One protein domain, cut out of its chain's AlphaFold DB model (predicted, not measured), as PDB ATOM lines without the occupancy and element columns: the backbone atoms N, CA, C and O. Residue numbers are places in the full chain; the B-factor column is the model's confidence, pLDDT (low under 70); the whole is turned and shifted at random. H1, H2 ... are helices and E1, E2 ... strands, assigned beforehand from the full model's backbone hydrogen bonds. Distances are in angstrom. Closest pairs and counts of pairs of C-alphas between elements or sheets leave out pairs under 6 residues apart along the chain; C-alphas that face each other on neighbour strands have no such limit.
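What this domain is: This is residues 21 to 207 of the 326 residues of the protein "Alpha-type protein kinase domain-containing protein" of Serpula lacrymans var. lacrymans (strain S7.9) (UniProt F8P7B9). Picture a six-stranded antiparallel sheet curled like part of a barrel and folded back on itself, with E1, E7 and E8 facing E3 and E2 and E4 as the hinge; the first half of one long helix, H4, packs along it. The rest of H4 runs on past the sheet as an arm to residue 167, where residues 167 to 174 stick out before the long link folds back to E7, while H1 and H2 lie off the sheet, the short H3 packs on it, and the small hairpin E5 and E6 continues from E4. The printed part has 187 residues, with four named helices and eight named strands in the order E1 H1 E2 E3 H2 H3 E4 E5 E6 H4 E7 E8, and its class is mixed, helices and strands. The large sheet runs E1 E7 E8 E4 E3 E2. The whole is only just loose, close to compact, with a radius of gyration of the C-alphas of 19.5 A and spans of 64 by 48 by 39 A.

Where its parts are: Begin with the sheet at C-alpha 21, (106.803, 135.555, 145.838), where E1 takes residues 21 to 23. Beside it find E7, residues 186 to 191, 16.7 A long, then E8, residues 202 to 206, 12.9 A, and E4, residues 113 to 118, 16.4 A. E3, residues 84 to 92, is the longest strand at 23.6 A and bends by 54 degrees at residue 88; E2, residues 64 to 69, measures 15.8 A. Look next for H4, residues 134 to 167: from C-alpha 134 at (100.454, 125.063, 138.945) it runs 48.9 A to C-alpha 167 at (133.640, 118.682, 174.268). H1 holds residues 34 to 49 over 21.8 A, H2 residues 99 to 104 and H3 residues 106 to 109. E5, residues 120 to 122, and E6, residues 128 to 130, make the second sheet.

How they stand to each other: Start at E7 and E8, an antiparallel hairpin, where N 204 and O 187 are 2.8 A apart, within hydrogen-bond range. E1 is antiparallel to E7, with N 21 and O 190 at 2.9 A. On the other side of E8, E4 has N 116 and O 203 at 2.8 A. E3 pairs with E4 over residues 84 to 89, with N 115 and O 87 at 2.8 A, and with E2 over residues 89 to 92, with N 92 and O 66 at 2.8 A; E2 and E3 are a hairpin. The edge strands E1 and E2 have their closest C-alphas, Thr 21 and Ile 64, 4.8 A apart. H4 is on this strongly twisted sheet, at a height over the sheet of 10.1 A, over E8 and along the strands at 4 degrees on the local plane; its closest C-alpha pair with E8 is Thr 141 and Leu 203, 6.1 A. H3 is on the sheet at a height of 7.1 A, over none of the strands, but only just: 2 of its 4 C-alphas fall on E8. H2 is not on the sheet; it and H3 only just touch, with 3 pairs of C-alphas within 8 A, and only at the corner by their link, Ile 102 and Leu 108 being closest at 5.5 A. E4 runs on into E5 at 39 degrees, and in the hairpin E5 and E6 N 130 and O 120 are 3.1 A apart. H1 is not on the large sheet and touches no helix. In H1, H2 and H4 every O i to N i+4 pair is within hydrogen-bond range; H3 is too short for one.

The domain as a whole: The two farthest C-alphas, Thr 172 and Cys 195, are 65.7 A apart, and the printed part has no cut. Long links join H1 to E2, E2 to E3 and H4 to E7, the last with 18 residues. The mean pLDDT of the printed part is 81.3; look for values under 70 at residues 21 to 35, 37, 43 to 44, 46 to 63, 123 and 125 to 127.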
ATOM      1  N   THR A  21     106.749 135.578 144.375       48.53
ATOM      2  CA  THR A  21     106.803 135.555 145.838       48.53
ATOM      3  C   THR A  21     107.689 134.391 146.289       48.53
ATOM      4  O   THR A  21     107.462 133.250 145.875       48.53
ATOM      5  N   VAL A  22     108.717 134.671 147.099       44.72
ATOM      6  CA  VAL A  22     109.654 133.654 147.617       44.72
ATOM      7  C   VAL A  22     109.317 133.315 149.063       44.72
ATOM      8  O   VAL A  22     109.232 134.197 149.913       44.72
ATOM      9  N   PHE A  23     109.165 132.019 149.330       44.91
ATOM     10  CA  PHE A  23     108.897 131.456 150.647       44.91
ATOM     11  C   PHE A  23     110.143 130.742 151.161       44.91
ATOM     12  O   PHE A  23     110.602 129.780 150.536       44.91
ATOM     13  N   GLU A  24     110.644 131.148 152.326       41.09
ATOM     14  CA  GLU A  24     111.520 130.289 153.118       41.09
ATOM     15  C   GLU A  24     110.684 129.524 154.146       41.09
ATOM     16  O   GLU A  24     109.956 130.101 154.956       41.09
ATOM     17  N   TYR A  25     110.767 128.197 154.088       43.97
ATOM     18  CA  TYR A  25     110.120 127.315 155.049       43.97
ATOM     19  C   TYR A  25     111.116 126.994 156.160       43.97
ATOM     20  O   TYR A  25     111.859 126.023 156.072       43.97
ATOM     21  N   LEU A  26     111.126 127.798 157.221       35.41
ATOM     22  CA  LEU A  26     111.871 127.497 158.443       35.41
ATOM     23  C   LEU A  26     110.939 127.583 159.649       35.41
ATOM     24  O   LEU A  26     110.804 128.624 160.285       35.41
ATOM     25  N   VAL A  27     110.317 126.463 160.020       35.00
ATOM     26  CA  VAL A  27     109.794 126.322 161.386       35.00
ATOM     27  C   VAL A  27     110.916 125.736 162.229       35.00
ATOM     28  O   VAL A  27     111.001 124.529 162.356       35.00
ATOM     29  N   GLY A  28     111.852 126.526 162.749       31.59
ATOM     30  CA  GLY A  28     112.940 125.976 163.568       31.59
ATOM     31  C   GLY A  28     112.395 125.238 164.798       31.59
ATOM     32  O   GLY A  28     111.928 125.873 165.740       31.59
ATOM     33  N   PHE A  29     112.457 123.904 164.815       41.06
ATOM     34  CA  PHE A  29     112.145 123.127 166.010       41.06
ATOM     35  C   PHE A  29     113.443 122.779 166.725       41.06
ATOM     36  O   PHE A  29     114.302 122.085 166.186       41.06
ATOM     37  N   ASN A  30     113.567 123.205 167.978       44.50
ATOM     38  CA  ASN A  30     114.494 122.545 168.881       44.50
ATOM     39  C   ASN A  30     113.858 121.193 169.244       44.50
ATOM     40  O   ASN A  30     112.759 121.171 169.800       44.50
ATOM     41  N   ILE A  31     114.488 120.081 168.859       54.28
ATOM     42  CA  ILE A  31     113.982 118.721 169.095       54.28
ATOM     43  C   ILE A  31     114.787 118.126 170.262       54.28
ATOM     44  O   ILE A  31     115.816 117.497 170.030       54.28
ATOM     45  N   PRO A  32     114.374 118.345 171.525       55.41
ATOM     46  CA  PRO A  32     115.112 117.859 172.688       55.41
ATOM     47  C   PRO A  32     114.924 116.357 172.935       55.41
ATOM     48  O   PRO A  32     115.740 115.755 173.626       55.41
ATOM     49  N   ASP A  33     113.847 115.753 172.416       64.88
ATOM     50  CA  ASP A  33     113.496 114.354 172.667       64.88
ATOM     51  C   ASP A  33     112.550 113.772 171.592       64.88
ATOM     52  O   ASP A  33     111.906 114.496 170.825       64.88
ATOM     53  N   SER A  34     112.409 112.443 171.569       64.25
ATOM     54  CA  SER A  34     111.554 111.720 170.612       64.25
ATOM     55  C   SER A  34     110.056 112.014 170.739       64.25
ATOM     56  O   SER A  34     109.335 111.996 169.740       64.25
ATOM     57  N   SER A  35     109.545 112.302 171.941       69.56
ATOM     58  CA  SER A  35     108.138 112.694 172.087       69.56
ATOM     59  C   SER A  35     107.882 114.016 171.363       69.56
ATOM     60  O   SER A  35     106.857 114.174 170.698       69.56
ATOM     61  N   THR A  36     108.853 114.929 171.416       70.50
ATOM     62  CA  THR A  36     108.851 116.174 170.656       70.50
ATOM     63  C   THR A  36     108.982 115.901 169.166       70.50
ATOM     64  O   THR A  36     108.170 116.430 168.415       70.50
ATOM     65  N   LEU A  37     109.876 115.008 168.733       69.50
ATOM     66  CA  LEU A  37     109.978 114.613 167.323       69.50
ATOM     67  C   LEU A  37     108.652 114.053 166.782       69.50
ATOM     68  O   LEU A  37     108.166 114.518 165.758       69.50
ATOM     69  N   LYS A  38     108.007 113.122 167.498       72.56
ATOM     70  CA  LYS A  38     106.686 112.582 167.126       72.56
ATOM     71  C   LYS A  38     105.625 113.675 167.063       72.56
ATOM     72  O   LYS A  38     104.818 113.678 166.138       72.56
ATOM     73  N   ARG A  39     105.612 114.605 168.027       73.69
ATOM     74  CA  ARG A  39     104.692 115.753 168.013       73.69
ATOM     75  C   ARG A  39     104.950 116.667 166.824       73.69
ATOM     76  O   ARG A  39     103.980 117.096 166.222       73.69
ATOM     77  N   VAL A  40     106.207 116.927 166.471       70.75
ATOM     78  CA  VAL A  40     106.586 117.748 165.313       70.75
ATOM     79  C   VAL A  40     106.192 117.052 164.013       70.75
ATOM     80  O   VAL A  40     105.462 117.635 163.222       70.75
ATOM     81  N   MET A  41     106.567 115.784 163.826       73.06
ATOM     82  CA  MET A  41     106.195 115.001 162.642       73.06
ATOM     83  C   MET A  41     104.674 114.886 162.496       73.06
ATOM     84  O   MET A  41     104.150 115.019 161.393       73.06
ATOM     85  N   LYS A  42     103.950 114.690 163.605       75.81
ATOM     86  CA  LYS A  42     102.485 114.681 163.613       75.81
ATOM     87  C   LYS A  42     101.906 116.060 163.318       75.81
ATOM     88  O   LYS A  42     101.055 116.153 162.454       75.81
ATOM     89  N   ALA A  43     102.352 117.116 163.994       68.94
ATOM     90  CA  ALA A  43     101.864 118.477 163.769       68.94
ATOM     91  C   ALA A  43     102.101 118.915 162.326       68.94
ATOM     92  O   ALA A  43     101.263 119.583 161.738       68.94
ATOM     93  N   GLN A  44     103.215 118.490 161.745       68.38
ATOM     94  CA  GLN A  44     103.523 118.737 160.358       68.38
ATOM     95  C   GLN A  44     102.687 117.895 159.402       68.38
ATOM     96  O   GLN A  44     102.210 118.424 158.408       68.38
ATOM     97  N   LYS A  45     102.505 116.602 159.670       71.50
ATOM     98  CA  LYS A  45     101.576 115.774 158.902       71.50
ATOM     99  C   LYS A  45     100.180 116.386 158.937       71.50
ATOM    100  O   LYS A  45      99.598 116.606 157.887       71.50
ATOM    101  N   ASP A  46      99.696 116.726 160.128       69.12
ATOM    102  CA  ASP A  46      98.418 117.392 160.333       69.12
ATOM    103  C   ASP A  46      98.397 118.736 159.596       69.12
ATOM    104  O   ASP A  46      97.382 119.065 159.002       69.12
ATOM    105  N   LEU A  47      99.491 119.509 159.590       63.25
ATOM    106  CA  LEU A  47      99.602 120.756 158.830       63.25
ATOM    107  C   LEU A  47      99.464 120.491 157.332       63.25
ATOM    108  O   LEU A  47      98.625 121.133 156.720       63.25
ATOM    109  N   LEU A  48     100.225 119.539 156.782       64.69
ATOM    110  CA  LEU A  48     100.212 119.139 155.370       64.69
ATOM    111  C   LEU A  48      98.840 118.593 154.939       64.69
ATOM    112  O   LEU A  48      98.343 118.945 153.875       64.69
ATOM    113  N   GLU A  49      98.193 117.781 155.777       67.62
ATOM    114  CA  GLU A  49      96.847 117.236 155.544       67.62
ATOM    115  C   GLU A  49      95.749 118.296 155.706       67.62
ATOM    116  O   GLU A  49      94.729 118.256 155.018       67.62
ATOM    117  N   ARG A  50      95.952 119.263 156.611       60.06
ATOM    118  CA  ARG A  50      95.065 120.415 156.825       60.06
ATOM    119  C   ARG A  50      95.409 121.600 155.945       60.06
ATOM    120  O   ARG A  50      94.772 122.641 156.134       60.06
ATOM    121  N   LEU A  51      96.348 121.474 155.001       51.16
ATOM    122  CA  LEU A  51      96.498 122.441 153.924       51.16
ATOM    123  C   LEU A  51      95.179 122.439 153.132       51.16
ATOM    124  O   LEU A  51      95.035 121.821 152.082       51.16
ATOM    125  N   ARG A  52      94.201 123.210 153.630       49.91
ATOM    126  CA  ARG A  52      93.329 124.019 152.783       49.91
ATOM    127  C   ARG A  52      94.253 124.703 151.775       49.91
ATOM    128  O   ARG A  52      95.382 125.004 152.172       49.91
ATOM    129  N   PRO A  53      93.823 124.928 150.519       47.56
ATOM    130  CA  PRO A  53      94.671 125.568 149.517       47.56
ATOM    131  C   PRO A  53      95.362 126.748 150.182       47.56
ATOM    132  O   PRO A  53      94.672 127.631 150.693       47.56
ATOM    133  N   PHE A  54      96.687 126.645 150.322       50.31
ATOM    134  CA  PHE A  54      97.505 127.621 151.025       50.31
ATOM    135  C   PHE A  54      97.064 128.983 150.503       50.31
ATOM    136  O   PHE A  54      97.085 129.189 149.286       50.31
ATOM    137  N   ASP A  55      96.513 129.838 151.365       54.66
ATOM    138  CA  ASP A  55      95.881 131.052 150.862       54.66
ATOM    139  C   ASP A  55      96.977 132.062 150.534       54.66
ATOM    140  O   ASP A  55      97.369 132.887 151.353       54.66
ATOM    141  N   PHE A  56      97.477 131.980 149.299       56.47
ATOM    142  CA  PHE A  56      98.438 132.909 148.702       56.47
ATOM    143  C   PHE A  56      97.940 134.354 148.662       56.47
ATOM    144  O   PHE A  56      98.623 135.211 148.109       56.47
ATOM    145  N   LYS A  57      96.736 134.645 149.160       52.28
ATOM    146  CA  LYS A  57      96.200 136.000 149.223       52.28
ATOM    147  C   LYS A  57      96.816 136.837 150.339       52.28
ATOM    148  O   LYS A  57      96.756 138.058 150.216       52.28
ATOM    149  N   ASP A  58      97.470 136.248 151.346       57.91
ATOM    150  CA  ASP A  58      98.270 137.027 152.307       57.91
ATOM    151  C   ASP A  58      99.660 137.362 151.729       57.91
ATOM    152  O   ASP A  58     100.699 136.865 152.160       57.91
ATOM    153  N   LYS A  59      99.665 138.173 150.661       59.25
ATOM    154  CA  LYS A  59     100.868 138.567 149.895       59.25
ATOM    155  C   LYS A  59     101.676 139.685 150.543       59.25
ATOM    156  O   LYS A  59     102.677 140.123 149.988       59.25
ATOM    157  N   ALA A  60     101.200 140.216 151.656       57.97
ATOM    158  CA  ALA A  60     101.586 141.545 152.081       57.97
ATOM    159  C   ALA A  60     102.920 141.616 152.842       57.97
ATOM    160  O   ALA A  60     103.528 142.677 152.908       57.97
ATOM    161  N   SER A  61     103.400 140.488 153.360       62.25
ATOM    162  CA  SER A  61     104.604 140.418 154.198       62.25
ATOM    163  C   SER A  61     105.777 139.682 153.541       62.25
ATOM    164  O   SER A  61     106.777 139.407 154.201       62.25
ATOM    165  N   GLN A  62     105.667 139.325 152.256       65.69
ATOM    166  CA  GLN A  62     106.646 138.461 151.595       65.69
ATOM    167  C   GLN A  62     107.482 139.219 150.567       65.69
ATOM    168  O   GLN A  62     106.942 140.056 149.838       65.69
ATOM    169  N   PRO A  63     108.793 138.924 150.467       69.88
ATOM    170  CA  PRO A  63     109.637 139.561 149.475       69.88
ATOM    171  C   PRO A  63     109.145 139.176 148.079       69.88
ATOM    172  O   PRO A  63     109.092 138.001 147.704       69.88
ATOM    173  N   ILE A  64     108.778 140.197 147.312       79.31
ATOM    174  CA  ILE A  64     108.502 140.066 145.889       79.31
ATOM    175  C   ILE A  64     109.820 140.299 145.164       79.31
ATOM    176  O   ILE A  64     110.440 141.352 145.306       79.31
ATOM    177  N   VAL A  65     110.250 139.311 144.387       86.31
ATOM    178  CA  VAL A  65     111.497 139.369 143.620       86.31
ATOM    179  C   VAL A  65     111.236 139.043 142.165       86.31
ATOM    180  O   VAL A  65     110.315 138.305 141.830       86.31
ATOM    181  N   THR A  66     112.063 139.565 141.269       89.00
ATOM    182  CA  THR A  66     112.070 139.094 139.883       89.00
ATOM    183  C   THR A  66     113.124 138.003 139.748       89.00
ATOM    184  O   THR A  66     114.258 138.188 140.181       89.00
ATOM    185  N   LEU A  67     112.760 136.868 139.153       92.06
ATOM    186  CA  LEU A  67     113.673 135.749 138.923       92.06
ATOM    187  C   LEU A  67     113.937 135.611 137.422       92.06
ATOM    188  O   LEU A  67     113.012 135.369 136.648       92.06
ATOM    189  N   ALA A  68     115.197 135.734 137.017       93.44
ATOM    190  CA  ALA A  68     115.630 135.404 135.668       93.44
ATOM    191  C   ALA A  68     116.064 133.935 135.623       93.44
ATOM    192  O   ALA A  68     116.951 133.525 136.371       93.44
ATOM    193  N   VAL A  69     115.436 133.150 134.742       94.69
ATOM    194  CA  VAL A  69     115.705 131.715 134.575       94.69
ATOM    195  C   VAL A  69     115.951 131.405 133.103       94.69
ATOM    196  O   VAL A  69     115.065 131.616 132.272       94.69
ATOM    197  N   ASP A  70     117.108 130.830 132.782       94.12
ATOM    198  CA  ASP A  70     117.360 130.263 131.455       94.12
ATOM    199  C   ASP A  70     116.952 128.788 131.439       94.12
ATOM    200  O   ASP A  70     117.652 127.924 131.960       94.12
ATOM    201  N   ARG A  71     115.790 128.505 130.841       93.56
ATOM    202  CA  ARG A  71     115.202 127.155 130.770       93.56
ATOM    203  C   ARG A  71     115.639 126.362 129.540       93.56
ATOM    204  O   ARG A  71     115.058 125.309 129.259       93.56
ATOM    205  N   SER A  72     116.575 126.884 128.748       94.25
ATOM    206  CA  SER A  72     117.025 126.187 127.551       94.25
ATOM    207  C   SER A  72     117.750 124.895 127.934       94.25
ATOM    208  O   SER A  72     118.479 124.823 128.921       94.25
ATOM    209  N   THR A  73     117.584 123.844 127.130       93.38
ATOM    210  CA  THR A  73     118.247 122.553 127.384       93.38
ATOM    211  C   THR A  73     119.771 122.658 127.364       93.38
ATOM    212  O   THR A  73     120.443 121.850 127.995       93.38
ATOM    213  N   LYS A  74     120.315 123.659 126.660       95.25
ATOM    214  CA  LYS A  74     121.753 123.945 126.586       95.25
ATOM    215  C   LYS A  74     122.302 124.568 127.869       95.25
ATOM    216  O   LYS A  74     123.488 124.419 128.133       95.25
ATOM    217  N   SER A  75     121.450 125.241 128.636       94.62
ATOM    218  CA  SER A  75     121.834 125.938 129.863       94.62
ATOM    219  C   SER A  75     121.597 125.107 131.122       94.62
ATOM    220  O   SER A  75     121.954 125.550 132.208       94.62
ATOM    221  N   MET A  76     121.026 123.903 131.006       96.56
ATOM    222  CA  MET A  76     120.824 123.004 132.144       96.56
ATOM    223  C   MET A  76     122.141 122.725 132.878       96.56
ATOM    224  O   MET A  76     123.139 122.346 132.269       96.56
ATOM    225  N   VAL A  77     122.121 122.859 134.207       95.62
ATOM    226  CA  VAL A  77     123.314 122.682 135.061       95.62
ATOM    227  C   VAL A  77     123.719 121.207 135.161       95.62
ATOM    228  O   VAL A  77     124.878 120.883 135.400       95.62
ATOM    229  N   ALA A  78     122.762 120.305 134.951       93.50
ATOM    230  CA  ALA A  78     122.965 118.865 134.909       93.50
ATOM    231  C   ALA A  78     121.932 118.221 133.968       93.50
ATOM    232  O   ALA A  78     120.885 118.827 133.714       93.50
ATOM    233  N   PRO A  79     122.169 116.987 133.478       94.00
ATOM    234  CA  PRO A  79     121.153 116.226 132.759       94.00
ATOM    235  C   PRO A  79     119.833 116.145 133.534       94.00
ATOM    236  O   PRO A  79     119.812 116.156 134.766       94.00
ATOM    237  N   ALA A  80     118.718 116.034 132.811       92.81
ATOM    238  CA  ALA A  80     117.403 115.907 133.429       92.81
ATOM    239  C   ALA A  80     117.358 114.689 134.369       92.81
ATOM    240  O   ALA A  80     117.624 113.558 133.950       92.81
ATOM    241  N   GLY A  81     116.990 114.921 135.630       90.50
ATOM    242  CA  GLY A  81     116.839 113.865 136.623       90.50
ATOM    243  C   GLY A  81     115.597 113.006 136.370       90.50
ATOM    244  O   GLY A  81     114.927 113.093 135.339       90.50
ATOM    245  N   SER A  82     115.233 112.166 137.335       87.62
ATOM    246  CA  SER A  82     114.004 111.368 137.216       87.62
ATOM    247  C   SER A  82     112.739 112.233 137.267       87.62
ATOM    248  O   SER A  82     111.801 111.972 136.519       87.62
ATOM    249  N   PHE A  83     112.742 113.288 138.088       89.69
ATOM    250  CA  PHE A  83     111.536 114.070 138.411       89.69
ATOM    251  C   PHE A  83     111.715 115.588 138.282       89.69
ATOM    252  O   PHE A  83     110.755 116.340 138.430       89.69
ATOM    253  N   LYS A  84     112.943 116.056 138.030       93.38
ATOM    254  CA  LYS A  84     113.283 117.479 138.041       93.38
ATOM    255  C   LYS A  84     114.385 117.820 137.046       93.38
ATOM    256  O   LYS A  84     115.261 117.006 136.756       93.38
ATOM    257  N   THR A  85     114.301 119.028 136.499       95.44
ATOM    258  CA  THR A  85     115.385 119.663 135.733       95.44
ATOM    259  C   THR A  85     116.017 120.753 136.583       95.44
ATOM    260  O   THR A  85     115.320 121.326 137.416       95.44
ATOM    261  N   CYS A  86     117.306 121.024 136.388       97.50
ATOM    262  CA  CYS A  86     118.052 122.034 137.135       97.50
ATOM    263  C   CYS A  86     118.601 123.084 136.164       97.50
ATOM    264  O   CYS A  86     119.307 122.733 135.215       97.50
ATOM    265  N   HIS A  87     118.260 124.350 136.392       97.50
ATOM    266  CA  HIS A  87     118.591 125.471 135.511       97.50
ATOM    267  C   HIS A  87     119.263 126.594 136.301       97.50
ATOM    268  O   HIS A  87     118.923 126.791 137.468       97.50
ATOM    269  N   PRO A  88     120.194 127.346 135.697       97.44
ATOM    270  CA  PRO A  88     120.763 128.524 136.328       97.44
ATOM    271  C   PRO A  88     119.679 129.586 136.511       97.44
ATOM    272  O   PRO A  88     118.804 129.764 135.656       97.44
ATOM    273  N   ALA A  89     119.759 130.304 137.623       96.31
ATOM    274  CA  ALA A  89     118.872 131.418 137.894       96.31
ATOM    275  C   ALA A  89     119.621 132.570 138.561       96.31
ATOM    276  O   ALA A  89     120.718 132.407 139.091       96.31
ATOM    277  N   SER A  90     119.019 133.752 138.509       94.88
ATOM    278  CA  SER A  90     119.495 134.932 139.223       94.88
ATOM    279  C   SER A  90     118.314 135.783 139.659       94.88
ATOM    280  O   SER A  90     117.280 135.833 138.981       94.88
ATOM    281  N   PHE A  91     118.458 136.449 140.799       92.06
ATOM    282  CA  PHE A  91     117.511 137.473 141.204       92.06
ATOM    283  C   PHE A  91     117.803 138.775 140.462       92.06
ATOM    284  O   PHE A  91     118.955 139.158 140.266       92.06
ATOM    285  N   VAL A  92     116.745 139.470 140.065       89.06
ATOM    286  CA  VAL A  92     116.812 140.754 139.375       89.06
ATOM    287  C   VAL A  92     116.255 141.828 140.304       89.06
ATOM    288  O   VAL A  92     115.189 141.649 140.894       89.06
ATOM    289  N   ASN A  93     116.959 142.959 140.389       84.62
ATOM    290  CA  ASN A  93     116.606 144.126 141.206       84.62
ATOM    291  C   ASN A  93     116.505 143.849 142.725       84.62
ATOM    292  O   ASN A  93     115.572 144.321 143.382       84.62
ATOM    293  N   LEU A  94     117.439 143.072 143.293       85.69
ATOM    294  CA  LEU A  94     117.503 142.839 144.748       85.69
ATOM    295  C   LEU A  94     117.791 144.111 145.558       85.69
ATOM    296  O   LEU A  94     117.453 144.166 146.735       85.69
ATOM    297  N   ASP A  95     118.363 145.139 144.929       86.38
ATOM    298  CA  ASP A  95     118.632 146.462 145.505       86.38
ATOM    299  C   ASP A  95     117.372 147.165 146.033       86.38
ATOM    300  O   ASP A  95     117.459 148.083 146.847       86.38
ATOM    301  N   LYS A  96     116.189 146.709 145.607       84.31
ATOM    302  CA  LYS A  96     114.890 147.204 146.078       84.31
ATOM    303  C   LYS A  96     114.418 146.551 147.378       84.31
ATOM    304  O   LYS A  96     113.443 147.019 147.965       84.31
ATOM    305  N   LEU A  97     115.049 145.463 147.819       84.06
ATOM    306  CA  LEU A  97     114.696 144.797 149.067       84.06
ATOM    307  C   LEU A  97     115.389 145.461 150.256       84.06
ATOM    308  O   LEU A  97     116.526 145.918 150.174       84.06
ATOM    309  N   SER A  98     114.709 145.467 151.403       86.31
ATOM    310  CA  SER A  98     115.342 145.868 152.654       86.31
ATOM    311  C   SER A  98     116.409 144.845 153.061       86.31
ATOM    312  O   SER A  98     116.255 143.641 152.837       86.31
ATOM    313  N   GLN A  99     117.458 145.302 153.748       85.06
ATOM    314  CA  GLN A  99     118.461 144.401 154.325       85.06
ATOM    315  C   GLN A  99     117.824 143.378 155.278       85.06
ATOM    316  O   GLN A  99     118.279 142.241 155.355       85.06
ATOM    317  N   ALA A 100     116.742 143.756 155.966       84.19
ATOM    318  CA  ALA A 100     115.987 142.850 156.822       84.19
ATOM    319  C   ALA A 100     115.388 141.673 156.034       84.19
ATOM    320  O   ALA A 100     115.452 140.546 156.514       84.19
ATOM    321  N   HIS A 101     114.872 141.899 154.819       81.31
ATOM    322  CA  HIS A 101     114.368 140.818 153.963       81.31
ATOM    323  C   HIS A 101     115.482 139.888 153.484       81.31
ATOM    324  O   HIS A 101     115.298 138.676 153.492       81.31
ATOM    325  N   ILE A 102     116.636 140.438 153.101       81.62
ATOM    326  CA  ILE A 102     117.785 139.638 152.650       81.62
ATOM    327  C   ILE A 102     118.308 138.769 153.797       81.62
ATOM    328  O   ILE A 102     118.544 137.579 153.616       81.62
ATOM    329  N   THR A 103     118.430 139.334 155.000       82.88
ATOM    330  CA  THR A 103     118.854 138.582 156.188       82.88
ATOM    331  C   THR A 103     117.824 137.530 156.606       82.88
ATOM    332  O   THR A 103     118.203 136.480 157.118       82.88
ATOM    333  N   ALA A 104     116.531 137.800 156.404       79.81
ATOM    334  CA  ALA A 104     115.457 136.871 156.746       79.81
ATOM    335  C   ALA A 104     115.316 135.705 155.762       79.81
ATOM    336  O   ALA A 104     114.702 134.718 156.143       79.81
ATOM    337  N   VAL A 105     115.838 135.832 154.535       81.62
ATOM    338  CA  VAL A 105     115.798 134.791 153.500       81.62
ATOM    339  C   VAL A 105     117.203 134.617 152.906       81.62
ATOM    340  O   VAL A 105     117.495 135.207 151.862       81.62
ATOM    341  N   PRO A 106     118.090 133.818 153.539       86.62
ATOM    342  CA  PRO A 106     119.513 133.725 153.201       86.62
ATOM    343  C   PRO A 106     119.803 133.469 151.723       86.62
ATOM    344  O   PRO A 106     120.773 134.001 151.188       86.62
ATOM    345  N   ILE A 107     118.935 132.719 151.033       90.06
ATOM    346  CA  ILE A 107     119.088 132.445 149.599       90.06
ATOM    347  C   ILE A 107     119.129 133.724 148.745       90.06
ATOM    348  O   ILE A 107     119.793 133.735 147.713       90.06
ATOM    349  N   LEU A 108     118.462 134.807 149.171       89.19
ATOM    350  CA  LEU A 108     118.464 136.099 148.471       89.19
ATOM    351  C   LEU A 108     119.830 136.792 148.525       89.19
ATOM    352  O   LEU A 108     120.101 137.650 147.691       89.19
ATOM    353  N   GLY A 109     120.672 136.441 149.498       89.19
ATOM    354  CA  GLY A 109     122.030 136.965 149.640       89.19
ATOM    355  C   GLY A 109     123.090 136.182 148.863       89.19
ATOM    356  O   GLY A 109     124.261 136.547 148.928       89.19
ATOM    357  N   LEU A 110     122.718 135.106 148.160       91.94
ATOM    358  CA  LEU A 110     123.675 134.252 147.456       91.94
ATOM    359  C   LEU A 110     124.038 134.801 146.076       91.94
ATOM    360  O   LEU A 110     123.181 135.254 145.318       91.94
ATOM    361  N   GLU A 111     125.314 134.668 145.713       92.00
ATOM    362  CA  GLU A 111     125.828 135.097 144.405       92.00
ATOM    363  C   GLU A 111     125.340 134.210 143.253       92.00
ATOM    364  O   GLU A 111     125.135 134.684 142.133       92.00
ATOM    365  N   ALA A 112     125.161 132.912 143.509       95.50
ATOM    366  CA  ALA A 112     124.792 131.940 142.493       95.50
ATOM    367  C   ALA A 112     123.723 130.976 143.005       95.50
ATOM    368  O   ALA A 112     123.924 130.244 143.974       95.50
ATOM    369  N   ILE A 113     122.605 130.928 142.283       97.19
ATOM    370  CA  ILE A 113     121.493 130.027 142.569       97.19
ATOM    371  C   ILE A 113     121.140 129.188 141.344       97.19
ATOM    372  O   ILE A 113     121.461 129.511 140.193       97.19
ATOM    373  N   VAL A 114     120.431 128.104 141.603       98.25
ATOM    374  CA  VAL A 114     119.762 127.298 140.592       98.25
ATOM    375  C   VAL A 114     118.282 127.202 140.914       98.25
ATOM    376  O   VAL A 114     117.856 127.355 142.058       98.25
ATOM    377  N   VAL A 115     117.485 126.926 139.889       97.25
ATOM    378  CA  VAL A 115     116.095 126.522 140.055       97.25
ATOM    379  C   VAL A 115     115.935 125.071 139.653       97.25
ATOM    380  O   VAL A 115     116.420 124.631 138.606       97.25
ATOM    381  N   LYS A 116     115.179 124.332 140.453       97.00
ATOM    382  CA  LYS A 116     114.689 123.009 140.105       97.00
ATOM    383  C   LYS A 116     113.231 123.099 139.702       97.00
ATOM    384  O   LYS A 116     112.383 123.623 140.425       97.00
ATOM    385  N   HIS A 117     112.946 122.584 138.511       94.44
ATOM    386  CA  HIS A 117     111.602 122.536 137.955       94.44
ATOM    387  C   HIS A 117     111.094 121.096 137.941       94.44
ATOM    388  O   HIS A 117     111.631 120.257 137.210       94.44
ATOM    389  N   VAL A 118     110.074 120.823 138.760       92.19
ATOM    390  CA  VAL A 118     109.469 119.494 138.937       92.19
ATOM    391  C   VAL A 118     108.525 119.154 137.777       92.19
ATOM    392  O   VAL A 118     107.747 119.995 137.313       92.19
ATOM    393  N   TYR A 119     108.564 117.902 137.317       89.75
ATOM    394  CA  TYR A 119     107.682 117.366 136.279       89.75
ATOM    395  C   TYR A 119     107.280 115.911 136.546       89.75
ATOM    396  O   TYR A 119     107.935 115.187 137.292       89.75
ATOM    397  N   TRP A 120     106.212 115.458 135.878       81.94
ATOM    398  CA  TRP A 120     105.800 114.055 135.898       81.94
ATOM    399  C   TRP A 120     106.320 113.316 134.665       81.94
ATOM    400  O   TRP A 120     106.077 113.739 133.528       81.94
ATOM    401  N   ARG A 121     106.987 112.177 134.877       77.62
ATOM    402  CA  ARG A 121     107.248 111.216 133.800       77.62
ATOM    403  C   ARG A 121     106.032 110.322 133.639       77.62
ATOM    404  O   ARG A 121     105.666 109.592 134.556       77.62
ATOM    405  N   VAL A 122     105.408 110.361 132.467       74.12
ATOM    406  CA  VAL A 122     104.387 109.369 132.131       74.12
ATOM    407  C   VAL A 122     105.111 108.079 131.760       74.12
ATOM    408  O   VAL A 122     105.880 108.050 130.800       74.12
ATOM    409  N   SER A 123     104.889 107.021 132.537       69.44
ATOM    410  CA  SER A 123     105.381 105.684 132.206       69.44
ATOM    411  C   SER A 123     104.703 105.202 130.921       69.44
ATOM    412  O   SER A 123     103.486 105.039 130.888       69.44
ATOM    413  N   GLY A 124     105.480 104.996 129.858       74.38
ATOM    414  CA  GLY A 124     104.986 104.550 128.557       74.38
ATOM    415  C   GLY A 124     106.122 104.325 127.551       74.38
ATOM    416  O   GLY A 124     107.252 104.740 127.815       74.38
ATOM    417  N   PRO A 125     105.844 103.674 126.403       66.00
ATOM    418  CA  PRO A 125     106.847 103.379 125.372       66.00
ATOM    419  C   PRO A 125     107.479 104.643 124.773       66.00
ATOM    420  O   PRO A 125     108.621 104.612 124.326       66.00
ATOM    421  N   THR A 126     106.768 105.772 124.822       69.56
ATOM    422  CA  THR A 126     107.319 107.105 124.592       69.56
ATOM    423  C   THR A 126     107.318 107.854 125.918       69.56
ATOM    424  O   THR A 126     106.282 108.321 126.395       69.56
ATOM    425  N   SER A 127     108.483 107.945 126.558       65.75
ATOM    426  CA  SER A 127     108.658 108.727 127.781       65.75
ATOM    427  C   SER A 127     108.405 110.205 127.475       65.75
ATOM    428  O   SER A 127     109.306 110.926 127.046       65.75
ATOM    429  N   SER A 128     107.163 110.649 127.648       72.81
ATOM    430  CA  SER A 128     106.760 112.044 127.491       72.81
ATOM    431  C   SER A 128     106.568 112.687 128.862       72.81
ATOM    432  O   SER A 128     106.142 112.053 129.835       72.81
ATOM    433  N   HIS A 129     106.940 113.960 128.961       76.50
ATOM    434  CA  HIS A 129     106.753 114.749 130.170       76.50
ATOM    435  C   HIS A 129     105.351 115.354 130.142       76.50
ATOM    436  O   HIS A 129     105.031 116.135 129.246       76.50
ATOM    437  N   LYS A 130     104.506 115.007 131.119       77.38
ATOM    438  CA  LYS A 130     103.197 115.654 131.260       77.38
ATOM    439  C   LYS A 130     103.370 116.948 132.044       77.38
ATOM    440  O   LYS A 130     103.907 116.945 133.154       77.38
ATOM    441  N   GLN A 131     102.891 118.051 131.476       74.31
ATOM    442  CA  GLN A 131     102.854 119.325 132.178       74.31
ATOM    443  C   GLN A 131     101.811 119.255 133.299       74.31
ATOM    444  O   GLN A 131     100.626 119.042 133.057       74.31
ATOM    445  N   LEU A 132     102.284 119.412 134.532       78.56
ATOM    446  CA  LEU A 132     101.451 119.517 135.725       78.56
ATOM    447  C   LEU A 132     100.784 120.898 135.803       78.56
ATOM    448  O   LEU A 132     101.361 121.896 135.342       78.56
ATOM    449  N   THR A 133      99.602 120.952 136.426       87.25
ATOM    450  CA  THR A 133      98.971 122.224 136.804       87.25
ATOM    451  C   THR A 133      99.859 122.965 137.811       87.25
ATOM    452  O   THR A 133     100.732 122.363 138.438       87.25
ATOM    453  N   ILE A 134      99.674 124.279 137.969       85.38
ATOM    454  CA  ILE A 134     100.454 125.063 138.945       85.38
ATOM    455  C   ILE A 134     100.271 124.507 140.364       85.38
ATOM    456  O   ILE A 134     101.259 124.352 141.076       85.38
ATOM    457  N   ASN A 135      99.046 124.122 140.734       85.81
ATOM    458  CA  ASN A 135      98.753 123.550 142.049       85.81
ATOM    459  C   ASN A 135      99.460 122.206 142.264       85.81
ATOM    460  O   ASN A 135     100.075 122.004 143.308       85.81
ATOM    461  N   ASP A 136      99.450 121.314 141.270       87.38
ATOM    462  CA  ASP A 136     100.145 120.024 141.386       87.38
ATOM    463  C   ASP A 136     101.667 120.207 141.483       87.38
ATOM    464  O   ASP A 136     102.334 119.527 142.267       87.38
ATOM    465  N   LYS A 137     102.232 121.148 140.707       88.88
ATOM    466  CA  LYS A 137     103.659 121.505 140.793       88.88
ATOM    467  C   LYS A 137     104.006 122.051 142.164       88.88
ATOM    468  O   LYS A 137     105.042 121.682 142.703       88.88
ATOM    469  N   LEU A 138     103.162 122.923 142.705       87.12
ATOM    470  CA  LEU A 138     103.353 123.510 144.018       87.12
ATOM    471  C   LEU A 138     103.403 122.436 145.097       87.12
ATOM    472  O   LEU A 138     104.390 122.383 145.816       87.12
ATOM    473  N   VAL A 139     102.400 121.556 145.171       86.25
ATOM    474  CA  VAL A 139     102.367 120.472 146.168       86.25
ATOM    475  C   VAL A 139     103.648 119.639 146.102       86.25
ATOM    476  O   VAL A 139     104.317 119.457 147.112       86.25
ATOM    477  N   LYS A 140     104.063 119.224 144.900       88.81
ATOM    478  CA  LYS A 140     105.296 118.445 144.730       88.81
ATOM    479  C   LYS A 140     106.565 119.230 145.068       88.81
ATOM    480  O   LYS A 140     107.499 118.667 145.622       88.81
ATOM    481  N   THR A 141     106.611 120.520 144.750       90.00
ATOM    482  CA  THR A 141     107.755 121.378 145.096       90.00
ATOM    483  C   THR A 141     107.845 121.580 146.610       90.00
ATOM    484  O   THR A 141     108.943 121.593 147.156       90.00
ATOM    485  N   LEU A 142     106.705 121.677 147.300       87.31
ATOM    486  CA  LEU A 142     106.642 121.755 148.757       87.31
ATOM    487  C   LEU A 142     107.113 120.462 149.423       87.31
ATOM    488  O   LEU A 142     107.831 120.543 150.413       87.31
ATOM    489  N   ASP A 143     106.784 119.291 148.870       87.44
ATOM    490  CA  ASP A 143     107.311 118.012 149.368       87.44
ATOM    491  C   ASP A 143     108.851 117.970 149.300       87.44
ATOM    492  O   ASP A 143     109.509 117.539 150.248       87.44
ATOM    493  N   GLU A 144     109.436 118.447 148.198       91.12
ATOM    494  CA  GLU A 144     110.893 118.508 148.005       91.12
ATOM    495  C   GLU A 144     111.555 119.532 148.942       91.12
ATOM    496  O   GLU A 144     112.539 119.216 149.613       91.12
ATOM    497  N   ALA A 145     110.990 120.741 149.044       90.44
ATOM    498  CA  ALA A 145     111.458 121.765 149.981       90.44
ATOM    499  C   ALA A 145     111.396 121.257 151.428       90.44
ATOM    500  O   ALA A 145     112.310 121.469 152.225       90.44
ATOM    501  N   ASN A 146     110.339 120.516 151.752       86.62
ATOM    502  CA  ASN A 146     110.181 119.911 153.055       86.62
ATOM    503  C   ASN A 146     111.260 118.855 153.349       86.62
ATOM    504  O   ASN A 146     111.797 118.813 154.459       86.62
ATOM    505  N   CYS A 147     111.623 118.025 152.366       90.31
ATOM    506  CA  CYS A 147     112.747 117.096 152.500       90.31
ATOM    507  C   CYS A 147     114.057 117.825 152.838       90.31
ATOM    508  O   CYS A 147     114.755 117.400 153.759       90.31
ATOM    509  N   LEU A 148     114.375 118.928 152.151       91.69
ATOM    510  CA  LEU A 148     115.583 119.723 152.418       91.69
ATOM    511  C   LEU A 148     115.567 120.362 153.810       91.69
ATOM    512  O   LEU A 148     116.569 120.312 154.529       91.69
ATOM    513  N   TYR A 149     114.423 120.902 154.224       87.25
ATOM    514  CA  TYR A 149     114.244 121.472 155.555       87.25
ATOM    515  C   TYR A 149     114.506 120.429 156.663       87.25
ATOM    516  O   TYR A 149     115.271 120.672 157.606       87.25
ATOM    517  N   TRP A 150     113.942 119.225 156.533       87.12
ATOM    518  CA  TRP A 150     114.194 118.138 157.484       87.12
ATOM    519  C   TRP A 150     115.627 117.634 157.434       87.12
ATOM    520  O   TRP A 150     116.210 117.358 158.483       87.12
ATOM    521  N   ALA A 151     116.211 117.538 156.240       91.44
ATOM    522  CA  ALA A 151     117.604 117.152 156.081       91.44
ATOM    523  C   ALA A 151     118.544 118.117 156.809       91.44
ATOM    524  O   ALA A 151     119.386 117.678 157.592       91.44
ATOM    525  N   THR A 152     118.323 119.420 156.642       90.50
ATOM    526  CA  THR A 152     119.051 120.476 157.355       90.50
ATOM    527  C   THR A 152     118.918 120.307 158.867       90.50
ATOM    528  O   THR A 152     119.914 120.270 159.591       90.50
ATOM    529  N   SER A 153     117.689 120.123 159.351       84.88
ATOM    530  CA  SER A 153     117.404 119.992 160.784       84.88
ATOM    531  C   SER A 153     118.068 118.754 161.403       84.88
ATOM    532  O   SER A 153     118.660 118.835 162.478       84.88
ATOM    533  N   LEU A 154     118.019 117.610 160.714       87.62
ATOM    534  CA  LEU A 154     118.599 116.349 161.184       87.62
ATOM    535  C   LEU A 154     120.135 116.349 161.147       87.62
ATOM    536  O   LEU A 154     120.759 115.737 162.016       87.62
ATOM    537  N   ILE A 155     120.753 117.030 160.177       89.50
ATOM    538  CA  ILE A 155     122.210 117.219 160.132       89.50
ATOM    539  C   ILE A 155     122.676 118.176 161.238       89.50
ATOM    540  O   ILE A 155     123.634 117.869 161.946       89.50
ATOM    541  N   ASN A 156     121.966 119.281 161.476       87.69
ATOM    542  CA  ASN A 156     122.293 120.205 162.568       87.69
ATOM    543  C   ASN A 156     122.159 119.545 163.946       87.69
ATOM    544  O   ASN A 156     123.008 119.737 164.820       87.69
ATOM    545  N   LEU A 157     121.122 118.723 164.132       84.62
ATOM    546  CA  LEU A 157     120.938 117.935 165.349       84.62
ATOM    547  C   LEU A 157     122.106 116.963 165.568       84.62
ATOM    548  O   LEU A 157     122.626 116.868 166.680       84.62
ATOM    549  N   LEU A 158     122.555 116.293 164.501       87.44
ATOM    550  CA  LEU A 158     123.722 115.416 164.536       87.44
ATOM    551  C   LEU A 158     124.995 116.178 164.928       87.44
ATOM    552  O   LEU A 158     125.708 115.725 165.820       87.44
ATOM    553  N   TYR A 159     125.284 117.332 164.321       89.75
ATOM    554  CA  TYR A 159     126.474 118.103 164.700       89.75
ATOM    555  C   TYR A 159     126.415 118.608 166.131       89.75
ATOM    556  O   TYR A 159     127.410 118.488 166.837       89.75
ATOM    557  N   SER A 160     125.260 119.093 166.602       86.25
ATOM    558  CA  SER A 160     125.125 119.497 168.005       86.25
ATOM    559  C   SER A 160     125.425 118.335 168.956       86.25
ATOM    560  O   SER A 160     126.065 118.539 169.989       86.25
ATOM    561  N   TYR A 161     124.994 117.119 168.607       84.94
ATOM    562  CA  TYR A 161     125.338 115.914 169.356       84.94
ATOM    563  C   TYR A 161     126.847 115.627 169.322       84.94
ATOM    564  O   TYR A 161     127.457 115.472 170.378       84.94
ATOM    565  N   ILE A 162     127.459 115.615 168.134       87.06
ATOM    566  CA  ILE A 162     128.902 115.390 167.960       87.06
ATOM    567  C   ILE A 162     129.715 116.403 168.770       87.06
ATOM    568  O   ILE A 162     130.611 116.007 169.509       87.06
ATOM    569  N   ASP A 163     129.391 117.691 168.673       89.56
ATOM    570  CA  ASP A 163     130.133 118.770 169.330       89.56
ATOM    571  C   ASP A 163     130.078 118.644 170.853       89.56
ATOM    572  O   ASP A 163     131.106 118.760 171.520       89.56
ATOM    573  N   LYS A 164     128.900 118.325 171.408       86.12
ATOM    574  CA  LYS A 164     128.744 118.046 172.844       86.12
ATOM    575  C   LYS A 164     129.571 116.837 173.272       86.12
ATOM    576  O   LYS A 164     130.258 116.899 174.287       86.12
ATOM    577  N   THR A 165     129.539 115.757 172.495       85.75
ATOM    578  CA  THR A 165     130.307 114.543 172.796       85.75
ATOM    579  C   THR A 165     131.811 114.801 172.737       85.75
ATOM    580  O   THR A 165     132.544 114.370 173.625       85.75
ATOM    581  N   LEU A 166     132.285 115.542 171.732       87.44
ATOM    582  CA  LEU A 166     133.696 115.900 171.593       87.44
ATOM    583  C   LEU A 166     134.170 116.845 172.704       87.44
ATOM    584  O   LEU A 166     135.290 116.676 173.183       87.44
ATOM    585  N   ALA A 167     133.326 117.777 173.160       89.75
ATOM    586  CA  ALA A 167     133.640 118.682 174.268       89.75
ATOM    587  C   ALA A 167     133.850 117.953 175.610       89.75
ATOM    588  O   ALA A 167     134.574 118.446 176.470       89.75
ATOM    589  N   CYS A 168     133.256 116.770 175.781       88.12
ATOM    590  CA  CYS A 168     133.411 115.943 176.980       88.12
ATOM    591  C   CYS A 168     134.643 115.019 176.947       88.12
ATOM    592  O   CYS A 168     134.868 114.273 177.903       88.12
ATOM    593  N   ARG A 169     135.432 115.003 175.863       86.31
ATOM    594  CA  ARG A 169     136.594 114.105 175.748       86.31
ATOM    595  C   ARG A 169     137.784 114.615 176.558       86.31
ATOM    596  O   ARG A 169     138.004 115.815 176.700       86.31
ATOM    597  N   ALA A 170     138.591 113.675 177.057       86.50
ATOM    598  CA  ALA A 170     139.836 113.999 177.742       86.50
ATOM    599  C   ALA A 170     140.779 114.793 176.813       86.50
ATOM    600  O   ALA A 170     140.901 114.425 175.641       86.50
ATOM    601  N   PRO A 171     141.513 115.806 177.317       87.00
ATOM    602  CA  PRO A 171     142.446 116.598 176.507       87.00
ATOM    603  C   PRO A 171     143.546 115.780 175.813       87.00
ATOM    604  O   PRO A 171     144.134 116.230 174.837       87.00
ATOM    605  N   THR A 172     143.838 114.581 176.323       89.62
ATOM    606  CA  THR A 172     144.846 113.656 175.789       89.62
ATOM    607  C   THR A 172     144.313 112.730 174.693       89.62
ATOM    608  O   THR A 172     145.082 111.957 174.121       89.62
ATOM    609  N   ALA A 173     143.009 112.756 174.408       87.31
ATOM    610  CA  ALA A 173     142.411 111.887 173.407       87.31
ATOM    611  C   ALA A 173     142.785 112.343 171.979       87.31
ATOM    612  O   ALA A 173     142.854 113.547 171.727       87.31
ATOM    613  N   PRO A 174     142.963 111.416 171.016       87.38
ATOM    614  CA  PRO A 174     143.264 111.783 169.635       87.38
ATOM    615  C   PRO A 174     142.203 112.712 169.033       87.38
ATOM    616  O   PRO A 174     140.992 112.475 169.189       87.38
ATOM    617  N   THR A 175     142.660 113.745 168.320       88.56
ATOM    618  CA  THR A 175     141.803 114.665 167.568       88.56
ATOM    619  C   THR A 175     141.046 113.897 166.490       88.56
ATOM    620  O   THR A 175     141.643 113.169 165.702       88.56
ATOM    621  N   ILE A 176     139.726 114.070 166.455       88.69
ATOM    622  CA  ILE A 176     138.871 113.528 165.397       88.69
ATOM    623  C   ILE A 176     138.527 114.687 164.468       88.69
ATOM    624  O   ILE A 176     137.972 115.691 164.917       88.69
ATOM    625  N   ILE A 177     138.860 114.551 163.187       89.75
ATOM    626  CA  ILE A 177     138.468 115.513 162.158       89.75
ATOM    627  C   ILE A 177     137.081 115.108 161.667       89.75
ATOM    628  O   ILE A 177     136.912 114.054 161.064       89.75
ATOM    629  N   VAL A 178     136.084 115.941 161.954       92.31
ATOM    630  CA  VAL A 178     134.698 115.717 161.531       92.31
ATOM    631  C   VAL A 178     134.434 116.558 160.283       92.31
ATOM    632  O   VAL A 178     134.527 117.787 160.388       92.31
ATOM    633  N   PRO A 179     134.091 115.955 159.128       95.12
ATOM    634  CA  PRO A 179     133.609 116.711 157.977       95.12
ATOM    635  C   PRO A 179     132.431 117.611 158.367       95.12
ATOM    636  O   PRO A 179     131.502 117.166 159.039       95.12
ATOM    637  N   ARG A 180     132.471 118.885 157.968       96.06
ATOM    638  CA  ARG A 180     131.414 119.872 158.241       96.06
ATOM    639  C   ARG A 180     130.649 120.166 156.965       96.06
ATOM    640  O   ARG A 180     130.920 121.126 156.264       96.06
ATOM    641  N   LEU A 181     129.721 119.274 156.670       97.00
ATOM    642  CA  LEU A 181     128.795 119.356 155.548       97.00
ATOM    643  C   LEU A 181     127.529 120.112 155.949       97.00
ATOM    644  O   LEU A 181     127.082 119.964 157.083       97.00
ATOM    645  N   HIS A 182     126.889 120.809 155.022       95.69
ATOM    646  CA  HIS A 182     125.567 121.397 155.221       95.69
ATOM    647  C   HIS A 182     124.686 121.199 153.989       95.69
ATOM    648  O   HIS A 182     125.161 120.878 152.902       95.69
ATOM    649  N   LEU A 183     123.373 121.310 154.182       96.94
ATOM    650  CA  LEU A 183     122.432 121.301 153.069       96.94
ATOM    651  C   LEU A 183     122.438 122.682 152.415       96.94
ATOM    652  O   LEU A 183     122.516 123.685 153.125       96.94
ATOM    653  N   VAL A 184     122.306 122.715 151.089       97.00
ATOM    654  CA  VAL A 184     122.119 123.955 150.330       97.00
ATOM    655  C   VAL A 184     120.994 124.796 150.927       97.00
ATOM    656  O   VAL A 184     119.927 124.279 151.283       97.00
ATOM    657  N   HIS A 185     121.200 126.110 150.984       94.75
ATOM    658  CA  HIS A 185     120.090 127.023 151.233       94.75
ATOM    659  C   HIS A 185     119.028 126.839 150.147       94.75
ATOM    660  O   HIS A 185     119.357 126.729 148.965       94.75
ATOM    661  N   SER A 186     117.755 126.790 150.543       93.75
ATOM    662  CA  SER A 186     116.654 126.530 149.615       93.75
ATOM    663  C   SER A 186     115.400 127.328 149.947       93.75
ATOM    664  O   SER A 186     115.169 127.709 151.093       93.75
ATOM    665  N   ALA A 187     114.589 127.593 148.926       91.75
ATOM    666  CA  ALA A 187     113.318 128.300 149.052       91.75
ATOM    667  C   ALA A 187     112.349 127.879 147.942       91.75
ATOM    668  O   ALA A 187     112.759 127.320 146.927       91.75
ATOM    669  N   VAL A 188     111.059 128.176 148.090       90.81
ATOM    670  CA  VAL A 188     110.070 127.958 147.022       90.81
ATOM    671  C   VAL A 188     109.681 129.295 146.409       90.81
ATOM    672  O   VAL A 188     109.251 130.201 147.117       90.81
ATOM    673  N   ALA A 189     109.801 129.414 145.087       90.31
ATOM    674  CA  ALA A 189     109.308 130.565 144.336       90.31
ATOM    675  C   ALA A 189     107.946 130.243 143.716       90.31
ATOM    676  O   ALA A 189     107.813 129.275 142.962       90.31
ATOM    677  N   VAL A 190     106.944 131.072 144.013       88.19
ATOM    678  CA  VAL A 190     105.566 130.937 143.520       88.19
ATOM    679  C   VAL A 190     105.197 132.177 142.698       88.19
ATOM    680  O   VAL A 190     105.474 133.296 143.139       88.19
ATOM    681  N   PRO A 191     104.597 132.023 141.501       86.75
ATOM    682  CA  PRO A 191     104.213 133.159 140.662       86.75
ATOM    683  C   PRO A 191     103.180 134.035 141.372       86.75
ATOM    684  O   PRO A 191     102.216 133.522 141.940       86.75
ATOM    685  N   GLN A 192     103.362 135.359 141.320       82.69
ATOM    686  CA  GLN A 192     102.390 136.300 141.885       82.69
ATOM    687  C   GLN A 192     101.070 136.259 141.117       82.69
ATOM    688  O   GLN A 192     100.011 136.352 141.745       82.69
ATOM    689  N   ASP A 193     101.131 136.107 139.793       81.25
ATOM    690  CA  ASP A 193      99.978 135.872 138.935       81.25
ATOM    691  C   ASP A 193     100.079 134.490 138.274       81.25
ATOM    692  O   ASP A 193     100.920 134.225 137.416       81.25
ATOM    693  N   SER A 194      99.198 133.580 138.690       79.50
ATOM    694  CA  SER A 194      99.109 132.231 138.129       79.50
ATOM    695  C   SER A 194      98.551 132.194 136.701       79.50
ATOM    696  O   SER A 194      98.609 131.140 136.070       79.50
ATOM    697  N   CYS A 195      97.977 133.294 136.206       79.25
ATOM    698  CA  CYS A 195      97.409 133.395 134.863       79.25
ATOM    699  C   CYS A 195      98.456 133.730 133.793       79.25
ATOM    700  O   CYS A 195      98.170 133.590 132.602       79.25
ATOM    701  N   GLU A 196      99.664 134.149 134.180       79.69
ATOM    702  CA  GLU A 196     100.732 134.421 133.224       79.69
ATOM    703  C   GLU A 196     101.158 133.148 132.484       79.69
ATOM    704  O   GLU A 196     101.359 132.087 133.076       79.69
ATOM    705  N   ALA A 197     101.382 133.256 131.172       78.56
ATOM    706  CA  ALA A 197     101.818 132.123 130.351       78.56
ATOM    707  C   ALA A 197     103.162 131.522 130.821       78.56
ATOM    708  O   ALA A 197     103.424 130.334 130.621       78.56
ATOM    709  N   SER A 198     104.007 132.335 131.460       78.50
ATOM    710  CA  SER A 198     105.297 131.950 132.042       78.50
ATOM    711  C   SER A 198     105.221 131.493 133.503       78.50
ATOM    712  O   SER A 198     106.254 131.106 134.051       78.50
ATOM    713  N   ALA A 199     104.039 131.513 134.133       84.62
ATOM    714  CA  ALA A 199     103.873 131.178 135.541       84.62
ATOM    715  C   ALA A 199     104.389 129.761 135.843       84.62
ATOM    716  O   ALA A 199     103.937 128.750 135.290       84.62
ATOM    717  N   ALA A 200     105.363 129.681 136.747       89.00
ATOM    718  CA  ALA A 200     105.990 128.432 137.136       89.00
ATOM    719  C   ALA A 200     106.410 128.476 138.601       89.00
ATOM    720  O   ALA A 200     106.887 129.495 139.091       89.00
ATOM    721  N   VAL A 201     106.233 127.340 139.272       90.12
ATOM    722  CA  VAL A 201     106.727 127.112 140.627       90.12
ATOM    723  C   VAL A 201     108.110 126.481 140.533       90.12
ATOM    724  O   VAL A 201     108.302 125.542 139.749       90.12
ATOM    725  N   TYR A 202     109.047 126.995 141.324       94.88
ATOM    726  CA  TYR A 202     110.423 126.514 141.376       94.88
ATOM    727  C   TYR A 202     110.853 126.230 142.811       94.88
ATOM    728  O   TYR A 202     110.492 126.967 143.728       94.88
ATOM    729  N   LEU A 203     111.681 125.201 142.976       96.06
ATOM    730  CA  LEU A 203     112.543 125.061 144.143       96.06
ATOM    731  C   LEU A 203     113.845 125.802 143.836       96.06
ATOM    732  O   LEU A 203     114.538 125.457 142.882       96.06
ATOM    733  N   LEU A 204     114.139 126.847 144.593       96.44
ATOM    734  CA  LEU A 204     115.391 127.586 144.535       96.44
ATOM    735  C   LEU A 204     116.414 126.884 145.421       96.44
ATOM    736  O   LEU A 204     116.069 126.484 146.532       96.44
ATOM    737  N   GLU A 205     117.652 126.787 144.958       97.81
ATOM    738  CA  GLU A 205     118.766 126.280 145.756       97.81
ATOM    739  C   GLU A 205     120.050 127.066 145.496       97.81
ATOM    740  O   GLU A 205     120.261 127.602 144.405       97.81
ATOM    741  N   GLU A 206     120.932 127.079 146.489       97.50
ATOM    742  CA  GLU A 206     122.334 127.438 146.310       97.50
ATOM    743  C   GLU A 206     122.986 126.596 145.204       97.50
ATOM    744  O   GLU A 206     122.811 125.375 145.112       97.50
ATOM    745  N   LYS A 207     123.761 127.251 144.336       97.81
ATOM    746  CA  LYS A 207     124.467 126.554 143.266       97.81
ATOM    747  C   LYS A 207     125.695 125.827 143.816       97.81
ATOM    748  O   LYS A 207     126.715 126.443 144.106       97.81
TER     749      LYS A 207